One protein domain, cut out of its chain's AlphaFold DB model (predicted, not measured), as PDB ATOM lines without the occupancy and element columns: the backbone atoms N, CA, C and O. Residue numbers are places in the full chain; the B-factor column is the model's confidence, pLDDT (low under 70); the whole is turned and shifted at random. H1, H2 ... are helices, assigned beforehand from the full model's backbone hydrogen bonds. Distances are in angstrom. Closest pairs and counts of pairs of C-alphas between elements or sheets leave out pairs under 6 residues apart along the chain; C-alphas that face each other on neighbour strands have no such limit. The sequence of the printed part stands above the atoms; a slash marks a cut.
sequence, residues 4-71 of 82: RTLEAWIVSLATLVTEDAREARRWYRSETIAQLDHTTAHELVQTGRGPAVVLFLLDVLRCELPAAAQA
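This is residues 4 to 71 of the 82 residues of an uncharacterized protein of Dokdonella koreensis DS-123 (UniProt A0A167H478). What shape does the backbone make? Two long helices, H1 and H4, lie side by side and run the same way, with H2 crossing H1 steeply and the short H3 packed on H2 and on residues 50 to 53 of H4. Beyond H4 a tail, residues 66 to 71, of which 66 to 69 belong to H5, sticks out from this body. What is it built of, and how large is it? The 68 printed residues hold five named helices, H1 to H5 in order, and no named strand, and the class is all helix. The whole is compact, with a radius of gyration of the C-alphas of 12.1 A, yet elongated, spanning 41 by 23 by 19 A.

What does the first helix touch? H1, residues 4 to 18, touches H2, residues 21 to 30, at a steep tilt of 65 degrees, opposite ways; the closest C-alphas are those of Thr 15 and Ala 21, 5.1 A apart. H1 touches H4, residues 50 to 64, at a shallow tilt of 17 degrees, the same way, closest at the C-alphas of Ile 10 and Val 54, 6.3 A. Where is the short helix before H4? H3, residues 41 to 46, touches H2 at a steep tilt of 63 degrees, the C-alphas of Tyr 28 and Ala 41 being closest at 5.0 A. H3 and H4 form a helical hairpin at 21 degrees, with Leu 44 and Gly 50 closest, their C-alphas 5.4 A apart. H1, with residues 6 to 7 alone, only just touches H3, with 3 pairs of C-alphas within 8 A, the closest being Glu 7 and Val 45 at 7.2 A. What do the helix backbones show? In H1, H2, H3 and H4 every O i to N i+4 pair is within hydrogen-bond range; H5, residues 66 to 69, is too short for such a pair.

Where does the first helix begin? C-alpha 4 is at (197.888, -66.854, -59.650), and H1 measures 20.6 A from first to last C-alpha. How long are the others? H2 measures 14.2 A, H3 8.8 A, H4 21.5 A and H5 5.4 A. Where does H4 end? C-alpha 64 is at (198.278, -62.797, -33.093).

How far does it reach? The two C-alphas farthest apart, those of Thr 47 and Ala 71, are 41.5 A apart. Is it continuous? The printed part has no cut, and no link is long; residues 32 to 33 pair antiparallel with 39 to 40 within the short link from H2 to H3. Where is confidence low? The mean pLDDT of the printed part is 90.5, and residues 65 to 71 are under 70.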
ATOM      1  N   ARG A   4     196.448 -66.832 -59.952       92.00
ATOM      2  CA  ARG A   4     197.888 -66.854 -59.650       92.00
ATOM      3  C   ARG A   4     198.339 -65.648 -58.826       92.00
ATOM      4  O   ARG A   4     199.165 -65.786 -57.930       92.00
ATOM      5  N   THR A   5     197.814 -64.460 -59.136       93.75
ATOM      6  CA  THR A   5     198.085 -63.260 -58.333       93.75
ATOM      7  C   THR A   5     197.523 -63.431 -56.925       93.75
ATOM      8  O   THR A   5     198.218 -63.143 -55.959       93.75
ATOM      9  N   LEU A   6     196.296 -63.941 -56.805       94.62
ATOM     10  CA  LEU A   6     195.650 -64.155 -55.514       94.62
ATOM     11  C   LEU A   6     196.369 -65.217 -54.668       94.62
ATOM     12  O   LEU A   6     196.590 -64.992 -53.485       94.62
ATOM     13  N   GLU A   7     196.808 -66.320 -55.275       95.44
ATOM     14  CA  GLU A   7     197.644 -67.331 -54.617       95.44
ATOM     15  C   GLU A   7     198.912 -66.708 -54.027       95.44
ATOM     16  O   GLU A   7     199.199 -66.895 -52.847       95.44
ATOM     17  N   ALA A   8     199.655 -65.930 -54.821       95.81
ATOM     18  CA  ALA A   8     200.890 -65.305 -54.353       95.81
ATOM     19  C   ALA A   8     200.648 -64.374 -53.150       95.81
ATOM     20  O   ALA A   8     201.456 -64.333 -52.220       95.81
ATOM     21  N   TRP A   9     199.521 -63.662 -53.146       96.00
ATOM     22  CA  TRP A   9     199.109 -62.807 -52.035       96.00
ATOM     23  C   TRP A   9     198.738 -63.611 -50.786       96.00
ATOM     24  O   TRP A   9     199.224 -63.302 -49.701       96.00
ATOM     25  N   ILE A  10     197.936 -64.666 -50.933       96.88
ATOM     26  CA  ILE A  10     197.543 -65.550 -49.825       96.88
ATOM     27  C   ILE A  10     198.770 -66.219 -49.203       96.88
ATOM     28  O   ILE A  10     198.910 -66.218 -47.984       96.88
ATOM     29  N   VAL A  11     199.695 -66.735 -50.018       97.31
ATOM     30  CA  VAL A  11     200.939 -67.344 -49.522       97.31
ATOM     31  C   VAL A  11     201.798 -66.317 -48.785       97.31
ATOM     32  O   VAL A  11     202.386 -66.643 -47.756       97.31
ATOM     33  N   SER A  12     201.848 -65.070 -49.261       96.69
ATOM     34  CA  SER A  12     202.579 -63.997 -48.573       96.69
ATOM     35  C   SER A  12     201.968 -63.681 -47.204       96.69
ATOM     36  O   SER A  12     202.699 -63.593 -46.225       96.69
ATOM     37  N   LEU A  13     200.637 -63.590 -47.105       95.62
ATOM     38  CA  LEU A  13     199.938 -63.401 -45.827       95.62
ATOM     39  C   LEU A  13     200.142 -64.587 -44.877       95.62
ATOM     40  O   LEU A  13     200.449 -64.387 -43.709       95.62
ATOM     41  N   ALA A  14     200.035 -65.819 -45.374       95.94
ATOM     42  CA  ALA A  14     200.279 -67.017 -44.574       95.94
ATOM     43  C   ALA A  14     201.740 -67.112 -44.098       95.94
ATOM     44  O   ALA A  14     202.000 -67.622 -43.013       95.94
ATOM     45  N   THR A  15     202.696 -66.573 -44.863       96.56
ATOM     46  CA  THR A  15     204.103 -66.472 -44.434       96.56
ATOM     47  C   THR A  15     204.261 -65.499 -43.265       96.56
ATOM     48  O   THR A  15     205.095 -65.735 -42.405       96.56
ATOM     49  N   LEU A  16     203.448 -64.439 -43.183       93.94
ATOM     50  CA  LEU A  16     203.452 -63.551 -42.011       93.94
ATOM     51  C   LEU A  16     202.919 -64.243 -40.749       93.94
ATOM     52  O   LEU A  16     203.316 -63.871 -39.656       93.94
ATOM     53  N   VAL A  17     202.022 -65.222 -40.902       91.88
ATOM     54  CA  VAL A  17     201.458 -65.996 -39.783       91.88
ATOM     55  C   VAL A  17     202.409 -67.106 -39.331       91.88
ATOM     56  O   VAL A  17     202.573 -67.331 -38.141       91.88
ATOM     57  N   THR A  18     203.009 -67.823 -40.282       92.94
ATOM     58  CA  THR A  18     203.850 -69.006 -40.012       92.94
ATOM     59  C   THR A  18     205.327 -68.673 -39.827       92.94
ATOM     60  O   THR A  18     206.088 -69.519 -39.379       92.94
ATOM     61  N   GLU A  19     205.754 -67.478 -40.237       93.44
ATOM     62  CA  GLU A  19     207.158 -67.057 -40.323       93.44
ATOM     63  C   GLU A  19     208.043 -67.944 -41.238       93.44
ATOM     64  O   GLU A  19     209.240 -67.692 -41.380       93.44
ATOM     65  N   ASP A  20     207.463 -68.923 -41.954       94.75
ATOM     66  CA  ASP A  20     208.146 -69.814 -42.900       94.75
ATOM     67  C   ASP A  20     207.363 -69.949 -44.223       94.75
ATOM     68  O   ASP A  20     206.251 -70.475 -44.309       94.75
ATOM     69  N   ALA A  21     207.995 -69.534 -45.322       94.62
ATOM     70  CA  ALA A  21     207.407 -69.598 -46.659       94.62
ATOM     71  C   ALA A  21     207.135 -71.032 -47.164       94.62
ATOM     72  O   ALA A  21     206.266 -71.229 -48.020       94.62
ATOM     73  N   ARG A  22     207.890 -72.041 -46.711       96.25
ATOM     74  CA  ARG A  22     207.654 -73.454 -47.056       96.25
ATOM     75  C   ARG A  22     206.425 -73.978 -46.336       96.25
ATOM     76  O   ARG A  22     205.607 -74.647 -46.968       96.25
ATOM     77  N   GLU A  23     206.287 -73.639 -45.062       96.56
ATOM     78  CA  GLU A  23     205.125 -73.999 -44.259       96.56
ATOM     79  C   GLU A  23     203.859 -73.332 -44.797       96.56
ATOM     80  O   GLU A  23     202.897 -74.030 -45.109       96.56
ATOM     81  N   ALA A  24     203.902 -72.029 -45.088       97.31
ATOM     82  CA  ALA A  24     202.798 -71.306 -45.719       97.31
ATOM     83  C   ALA A  24     202.318 -71.960 -47.031       97.31
ATOM     84  O   ALA A  24     201.117 -72.073 -47.292       97.31
ATOM     85  N   ARG A  25     203.251 -72.428 -47.874       97.69
ATOM     86  CA  ARG A  25     202.920 -73.135 -49.126       97.69
ATOM     87  C   ARG A  25     202.343 -74.525 -48.886       97.69
ATOM     88  O   ARG A  25     201.491 -74.954 -49.665       97.69
ATOM     89  N   ARG A  26     202.823 -75.239 -47.864       97.75
ATOM     90  CA  ARG A  26     202.275 -76.539 -47.460       97.75
ATOM     91  C   ARG A  26     200.846 -76.364 -46.961       97.75
ATOM     92  O   ARG A  26     199.953 -77.016 -47.496       97.75
ATOM     93  N   TRP A  27     200.631 -75.436 -46.032       97.50
ATOM     94  CA  TRP A  27     199.314 -75.082 -45.514       97.50
ATOM     95  C   TRP A  27     198.340 -74.761 -46.651       97.50
ATOM     96  O   TRP A  27     197.292 -75.391 -46.765       97.50
ATOM     97  N   TYR A  28     198.744 -73.883 -47.580       97.81
ATOM     98  CA  TYR A  28     197.901 -73.459 -48.702       97.81
ATOM     99  C   TYR A  28     197.348 -74.630 -49.536       97.81
ATOM    100  O   TYR A  28     196.229 -74.553 -50.046       97.81
ATOM    101  N   ARG A  29     198.122 -75.713 -49.691       97.44
ATOM    102  CA  ARG A  29     197.772 -76.854 -50.558       97.44
ATOM    103  C   ARG A  29     197.170 -78.039 -49.826       97.44
ATOM    104  O   ARG A  29     196.517 -78.854 -50.467       97.44
ATOM    105  N   SER A  30     197.483 -78.200 -48.549       96.06
ATOM    106  CA  SER A  30     197.301 -79.480 -47.863       96.06
ATOM    107  C   SER A  30     196.512 -79.372 -46.571       96.06
ATOM    108  O   SER A  30     196.048 -80.396 -46.081       96.06
ATOM    109  N   GLU A  31     196.351 -78.172 -46.019       95.44
ATOM    110  CA  GLU A  31     195.644 -77.986 -44.759       95.44
ATOM    111  C   GLU A  31     194.251 -77.414 -44.998       95.44
ATOM    112  O   GLU A  31     194.047 -76.464 -45.758       95.44
ATOM    113  N   THR A  32     193.274 -78.045 -44.356       95.81
ATOM    114  CA  THR A  32     191.866 -77.675 -44.448       95.81
ATOM    115  C   THR A  32     191.540 -76.583 -43.445       95.81
ATOM    116  O   THR A  32     191.914 -76.676 -42.276       95.81
ATOM    117  N   ILE A  33     190.771 -75.586 -43.869       95.75
ATOM    118  CA  ILE A  33     190.326 -74.499 -43.001       95.75
ATOM    119  C   ILE A  33     188.951 -74.873 -42.444       95.75
ATOM    120  O   ILE A  33     187.957 -74.873 -43.171       95.75
ATOM    121  N   ALA A  34     188.879 -75.206 -41.154       93.69
ATOM    122  CA  ALA A  34     187.650 -75.692 -40.517       93.69
ATOM    123  C   ALA A  34     186.480 -74.695 -40.642       93.69
ATOM    124  O   ALA A  34     185.345 -75.091 -40.894       93.69
ATOM    125  N   GLN A  35     186.770 -73.396 -40.539       92.62
ATOM    126  CA  GLN A  35     185.805 -72.300 -40.663       92.62
ATOM    127  C   GLN A  35     185.314 -72.079 -42.103       92.62
ATOM    128  O   GLN A  35     184.343 -71.357 -42.310       92.62
ATOM    129  N   LEU A  36     185.983 -72.677 -43.094       93.50
ATOM    130  CA  LEU A  36     185.658 -72.576 -44.517       93.50
ATOM    131  C   LEU A  36     185.367 -73.973 -45.077       93.50
ATOM    132  O   LEU A  36     186.014 -74.436 -46.016       93.50
ATOM    133  N   ASP A  37     184.392 -74.647 -44.465       93.38
ATOM    134  CA  ASP A  37     183.847 -75.930 -44.924       93.38
ATOM    135  C   ASP A  37     184.890 -77.061 -45.011       93.38
ATOM    136  O   ASP A  37     184.788 -77.934 -45.869       93.38
ATOM    137  N   HIS A  38     185.920 -77.046 -44.153       93.88
ATOM    138  CA  HIS A  38     187.024 -78.022 -44.172       93.88
ATOM    139  C   HIS A  38     187.705 -78.139 -45.548       93.88
ATOM    140  O   HIS A  38     188.186 -79.202 -45.931       93.88
ATOM    141  N   THR A  39     187.760 -77.036 -46.294       96.00
ATOM    142  CA  THR A  39     188.360 -76.981 -47.631       96.00
ATOM    143  C   THR A  39     189.751 -76.345 -47.564       96.00
ATOM    144  O   THR A  39     190.022 -75.516 -46.689       96.00
ATOM    145  N   THR A  40     190.656 -76.723 -48.470       97.69
ATOM    146  CA  THR A  40     191.987 -76.097 -48.547       97.69
ATOM    147  C   THR A  40     191.919 -74.694 -49.151       97.69
ATOM    148  O   THR A  40     191.029 -74.366 -49.943       97.69
ATOM    149  N   ALA A  41     192.901 -73.847 -48.834       97.25
ATOM    150  CA  ALA A  41     193.007 -72.520 -49.442       97.25
ATOM    151  C   ALA A  41     193.141 -72.590 -50.975       97.25
ATOM    152  O   ALA A  41     192.532 -71.787 -51.684       97.25
ATOM    153  N   HIS A  42     193.897 -73.567 -51.487       97.50
ATOM    154  CA  HIS A  42     194.045 -73.809 -52.919       97.50
ATOM    155  C   HIS A  42     192.701 -74.083 -53.601       97.50
ATOM    156  O   HIS A  42     192.368 -73.422 -54.583       97.50
ATOM    157  N   GLU A  43     191.907 -75.018 -53.076       97.38
ATOM    158  CA  GLU A  43     190.592 -75.350 -53.636       97.38
ATOM    159  C   GLU A  43     189.652 -74.144 -53.601       97.38
ATOM    160  O   GLU A  43     189.025 -73.827 -54.612       97.38
ATOM    161  N   LEU A  44     189.629 -73.401 -52.490       96.81
ATOM    162  CA  LEU A  44     188.823 -72.186 -52.368       96.81
ATOM    163  C   LEU A  44     189.204 -71.135 -53.418       96.81
ATOM    164  O   LEU A  44     188.324 -70.483 -53.979       96.81
ATOM    165  N   VAL A  45     190.493 -70.966 -53.728       96.00
ATOM    166  CA  VAL A  45     190.937 -70.065 -54.804       96.00
ATOM    167  C   VAL A  45     190.457 -70.557 -56.170       96.00
ATOM    168  O   VAL A  45     189.936 -69.748 -56.941       96.00
ATOM    169  N   GLN A  46     190.570 -71.857 -56.458       95.19
ATOM    170  CA  GLN A  46     190.113 -72.434 -57.731       95.19
ATOM    171  C   GLN A  46     188.596 -72.300 -57.923       95.19
ATOM    172  O   GLN A  46     188.138 -72.063 -59.038       95.19
ATOM    173  N   THR A  47     187.811 -72.369 -56.846       94.81
ATOM    174  CA  THR A  47     186.351 -72.189 -56.889       94.81
ATOM    175  C   THR A  47     185.908 -70.724 -56.760       94.81
ATOM    176  O   THR A  47     184.730 -70.458 -56.540       94.81
ATOM    177  N   GLY A  48     186.827 -69.753 -56.830       94.31
ATOM    178  CA  GLY A  48     186.506 -68.319 -56.761       94.31
ATOM    179  C   GLY A  48     186.192 -67.776 -55.358       94.31
ATOM    180  O   GLY A  48     185.811 -66.617 -55.217       94.31
ATOM    181  N   ARG A  49     186.402 -68.573 -54.305       95.75
ATOM    182  CA  ARG A  49     186.210 -68.217 -52.886       95.75
ATOM    183  C   ARG A  49     187.486 -67.692 -52.210       95.75
ATOM    184  O   ARG A  49     187.505 -67.504 -50.997       95.75
ATOM    185  N   GLY A  50     188.541 -67.396 -52.968       94.56
ATOM    186  CA  GLY A  50     189.805 -66.874 -52.432       94.56
ATOM    187  C   GLY A  50     189.700 -65.617 -51.540       94.56
ATOM    188  O   GLY A  50     190.453 -65.538 -50.570       94.56
ATOM    189  N   PRO A  51     188.757 -64.668 -51.750       94.88
ATOM    190  CA  PRO A  51     188.547 -63.567 -50.803       94.88
ATOM    191  C   PRO A  51     188.215 -64.015 -49.370       94.88
ATOM    192  O   PRO A  51     188.626 -63.351 -48.422       94.88
ATOM    193  N   ALA A  52     187.538 -65.154 -49.187       96.25
ATOM    194  CA  ALA A  52     187.251 -65.696 -47.857       96.25
ATOM    195  C   ALA A  52     188.529 -66.151 -47.133       96.25
ATOM    196  O   ALA A  52     188.666 -65.940 -45.932       96.25
ATOM    197  N   VAL A  53     189.496 -66.702 -47.874       96.88
ATOM    198  CA  VAL A  53     190.810 -67.096 -47.336       96.88
ATOM    199  C   VAL A  53     191.602 -65.871 -46.874       96.88
ATOM    200  O   VAL A  53     192.234 -65.901 -45.823       96.88
ATOM    201  N   VAL A  54     191.543 -64.772 -47.634       96.06
ATOM    202  CA  VAL A  54     192.199 -63.511 -47.251       96.06
ATOM    203  C   VAL A  54     191.603 -62.967 -45.955       96.06
ATOM    204  O   VAL A  54     192.349 -62.621 -45.045       96.06
ATOM    205  N   LEU A  55     190.271 -62.924 -45.848       95.81
ATOM    206  CA  LEU A  55     189.594 -62.467 -44.632       95.81
ATOM    207  C   LEU A  55     189.927 -63.349 -43.424       95.81
ATOM    208  O   LEU A  55     190.195 -62.816 -42.351       95.81
ATOM    209  N   PHE A  56     189.982 -64.670 -43.612       95.69
ATOM    210  CA  PHE A  56     190.427 -65.607 -42.582       95.69
ATOM    211  C   PHE A  56     191.845 -65.280 -42.085       95.69
ATOM    212  O   PHE A  56     192.049 -65.120 -40.887       95.69
ATOM    213  N   LEU A  57     192.818 -65.106 -42.988       95.50
ATOM    214  CA  LEU A  57     194.202 -64.795 -42.604       95.50
ATOM    215  C   LEU A  57     194.334 -63.440 -41.899       95.50
ATOM    216  O   LEU A  57     195.123 -63.311 -40.966       95.50
ATOM    217  N   LEU A  58     193.562 -62.434 -42.315       94.06
ATOM    218  CA  LEU A  58     193.534 -61.137 -41.635       94.06
ATOM    219  C   LEU A  58     192.971 -61.251 -40.214       94.06
ATOM    220  O   LEU A  58     193.465 -60.574 -39.314       94.06
ATOM    221  N   ASP A  59     191.969 -62.105 -40.001       93.94
ATOM    222  CA  ASP A  59     191.420 -62.354 -38.669       93.94
ATOM    223  C   ASP A  59     192.410 -63.095 -37.761       93.94
ATOM    224  O   ASP A  59     192.582 -62.712 -36.603       93.94
ATOM    225  N   VAL A  60     193.136 -64.077 -38.308       91.69
ATOM    226  CA  VAL A  60     194.235 -64.756 -37.605       91.69
ATOM    227  C   VAL A  60     195.316 -63.749 -37.214       91.69
ATOM    228  O   VAL A  60     195.629 -63.617 -36.035       91.69
ATOM    229  N   LEU A  61     195.827 -62.957 -38.164       89.88
ATOM    230  CA  LEU A  61     196.841 -61.932 -37.887       89.88
ATOM    231  C   LEU A  61     196.375 -60.941 -36.815       89.88
ATOM    232  O   LEU A  61     197.147 -60.568 -35.935       89.88
ATOM    233  N   ARG A  62     195.103 -60.531 -36.854       90.12
ATOM    234  CA  ARG A  62     194.504 -59.651 -35.845       90.12
ATOM    235  C   ARG A  62     194.486 -60.277 -34.448       90.12
ATOM    236  O   ARG A  62     194.551 -59.524 -33.480       90.12
ATOM    237  N   CYS A  63     194.382 -61.598 -34.333       87.44
ATOM    238  CA  CYS A  63     194.439 -62.312 -33.057       87.44
ATOM    239  C   CYS A  63     195.874 -62.511 -32.545       87.44
ATOM    240  O   CYS A  63     196.073 -62.512 -31.333       87.44
ATOM    241  N   GLU A  64     196.857 -62.619 -33.441       77.50
ATOM    242  CA  GLU A  64     198.278 -62.797 -33.093       77.50
ATOM    243  C   GLU A  64     198.983 -61.460 -32.756       77.50
ATOM    244  O   GLU A  64     199.803 -61.371 -31.841       77.50
ATOM    245  N   LEU A  65     198.614 -60.362 -33.428       65.31
ATOM    246  CA  LEU A  65     199.177 -59.011 -33.229       65.31
ATOM    247  C   LEU A  65     199.037 -58.386 -31.809       65.31
ATOM    248  O   LEU A  65     199.930 -57.624 -31.419       65.31
ATOM    249  N   PRO A  66     198.000 -58.649 -30.984       54.97
ATOM    250  CA  PRO A  66     197.859 -58.051 -29.655       54.97
ATOM    251  C   PRO A  66     198.874 -58.564 -28.624       54.97
ATOM    252  O   PRO A  66     199.021 -57.939 -27.572       54.97
ATOM    253  N   ALA A  67     199.590 -59.663 -28.894       52.00
ATOM    254  CA  ALA A  67     200.598 -60.189 -27.972       52.00
ATOM    255  C   ALA A  67     201.859 -59.302 -27.907       52.00
ATOM    256  O   ALA A  67     202.475 -59.180 -26.850       52.00
ATOM    257  N   ALA A  68     202.206 -58.609 -28.997       50.31
ATOM    258  CA  ALA A  68     203.384 -57.739 -29.053       50.31
ATOM    259  C   ALA A  68     203.137 -56.330 -28.473       50.31
ATOM    260  O   ALA A  68     204.048 -55.713 -27.923       50.31
ATOM    261  N   ALA A  69     201.904 -55.813 -28.552       50.94
ATOM    262  CA  ALA A  69     201.579 -54.448 -28.117       50.94
ATOM    263  C   ALA A  69     201.336 -54.313 -26.599       50.94
ATOM    264  O   ALA A  69     201.504 -53.227 -26.038       50.94
ATOM    265  N   GLN A  70     200.979 -55.397 -25.901       47.16
ATOM    266  CA  GLN A  70     200.689 -55.347 -24.458       47.16
ATOM    267  C   GLN A  70     201.928 -55.464 -23.552       47.16
ATOM    268  O   GLN A  70     201.830 -55.205 -22.355       47.16
ATOM    269  N   ALA A  71     203.114 -55.745 -24.103       49.44
ATOM    270  CA  ALA A  71     204.374 -55.729 -23.352       49.44
ATOM    271  C   ALA A  71     204.985 -54.316 -23.186       49.44
ATOM    272  O   ALA A  71     206.018 -54.160 -22.538       49.44
TER     273      ALA A  71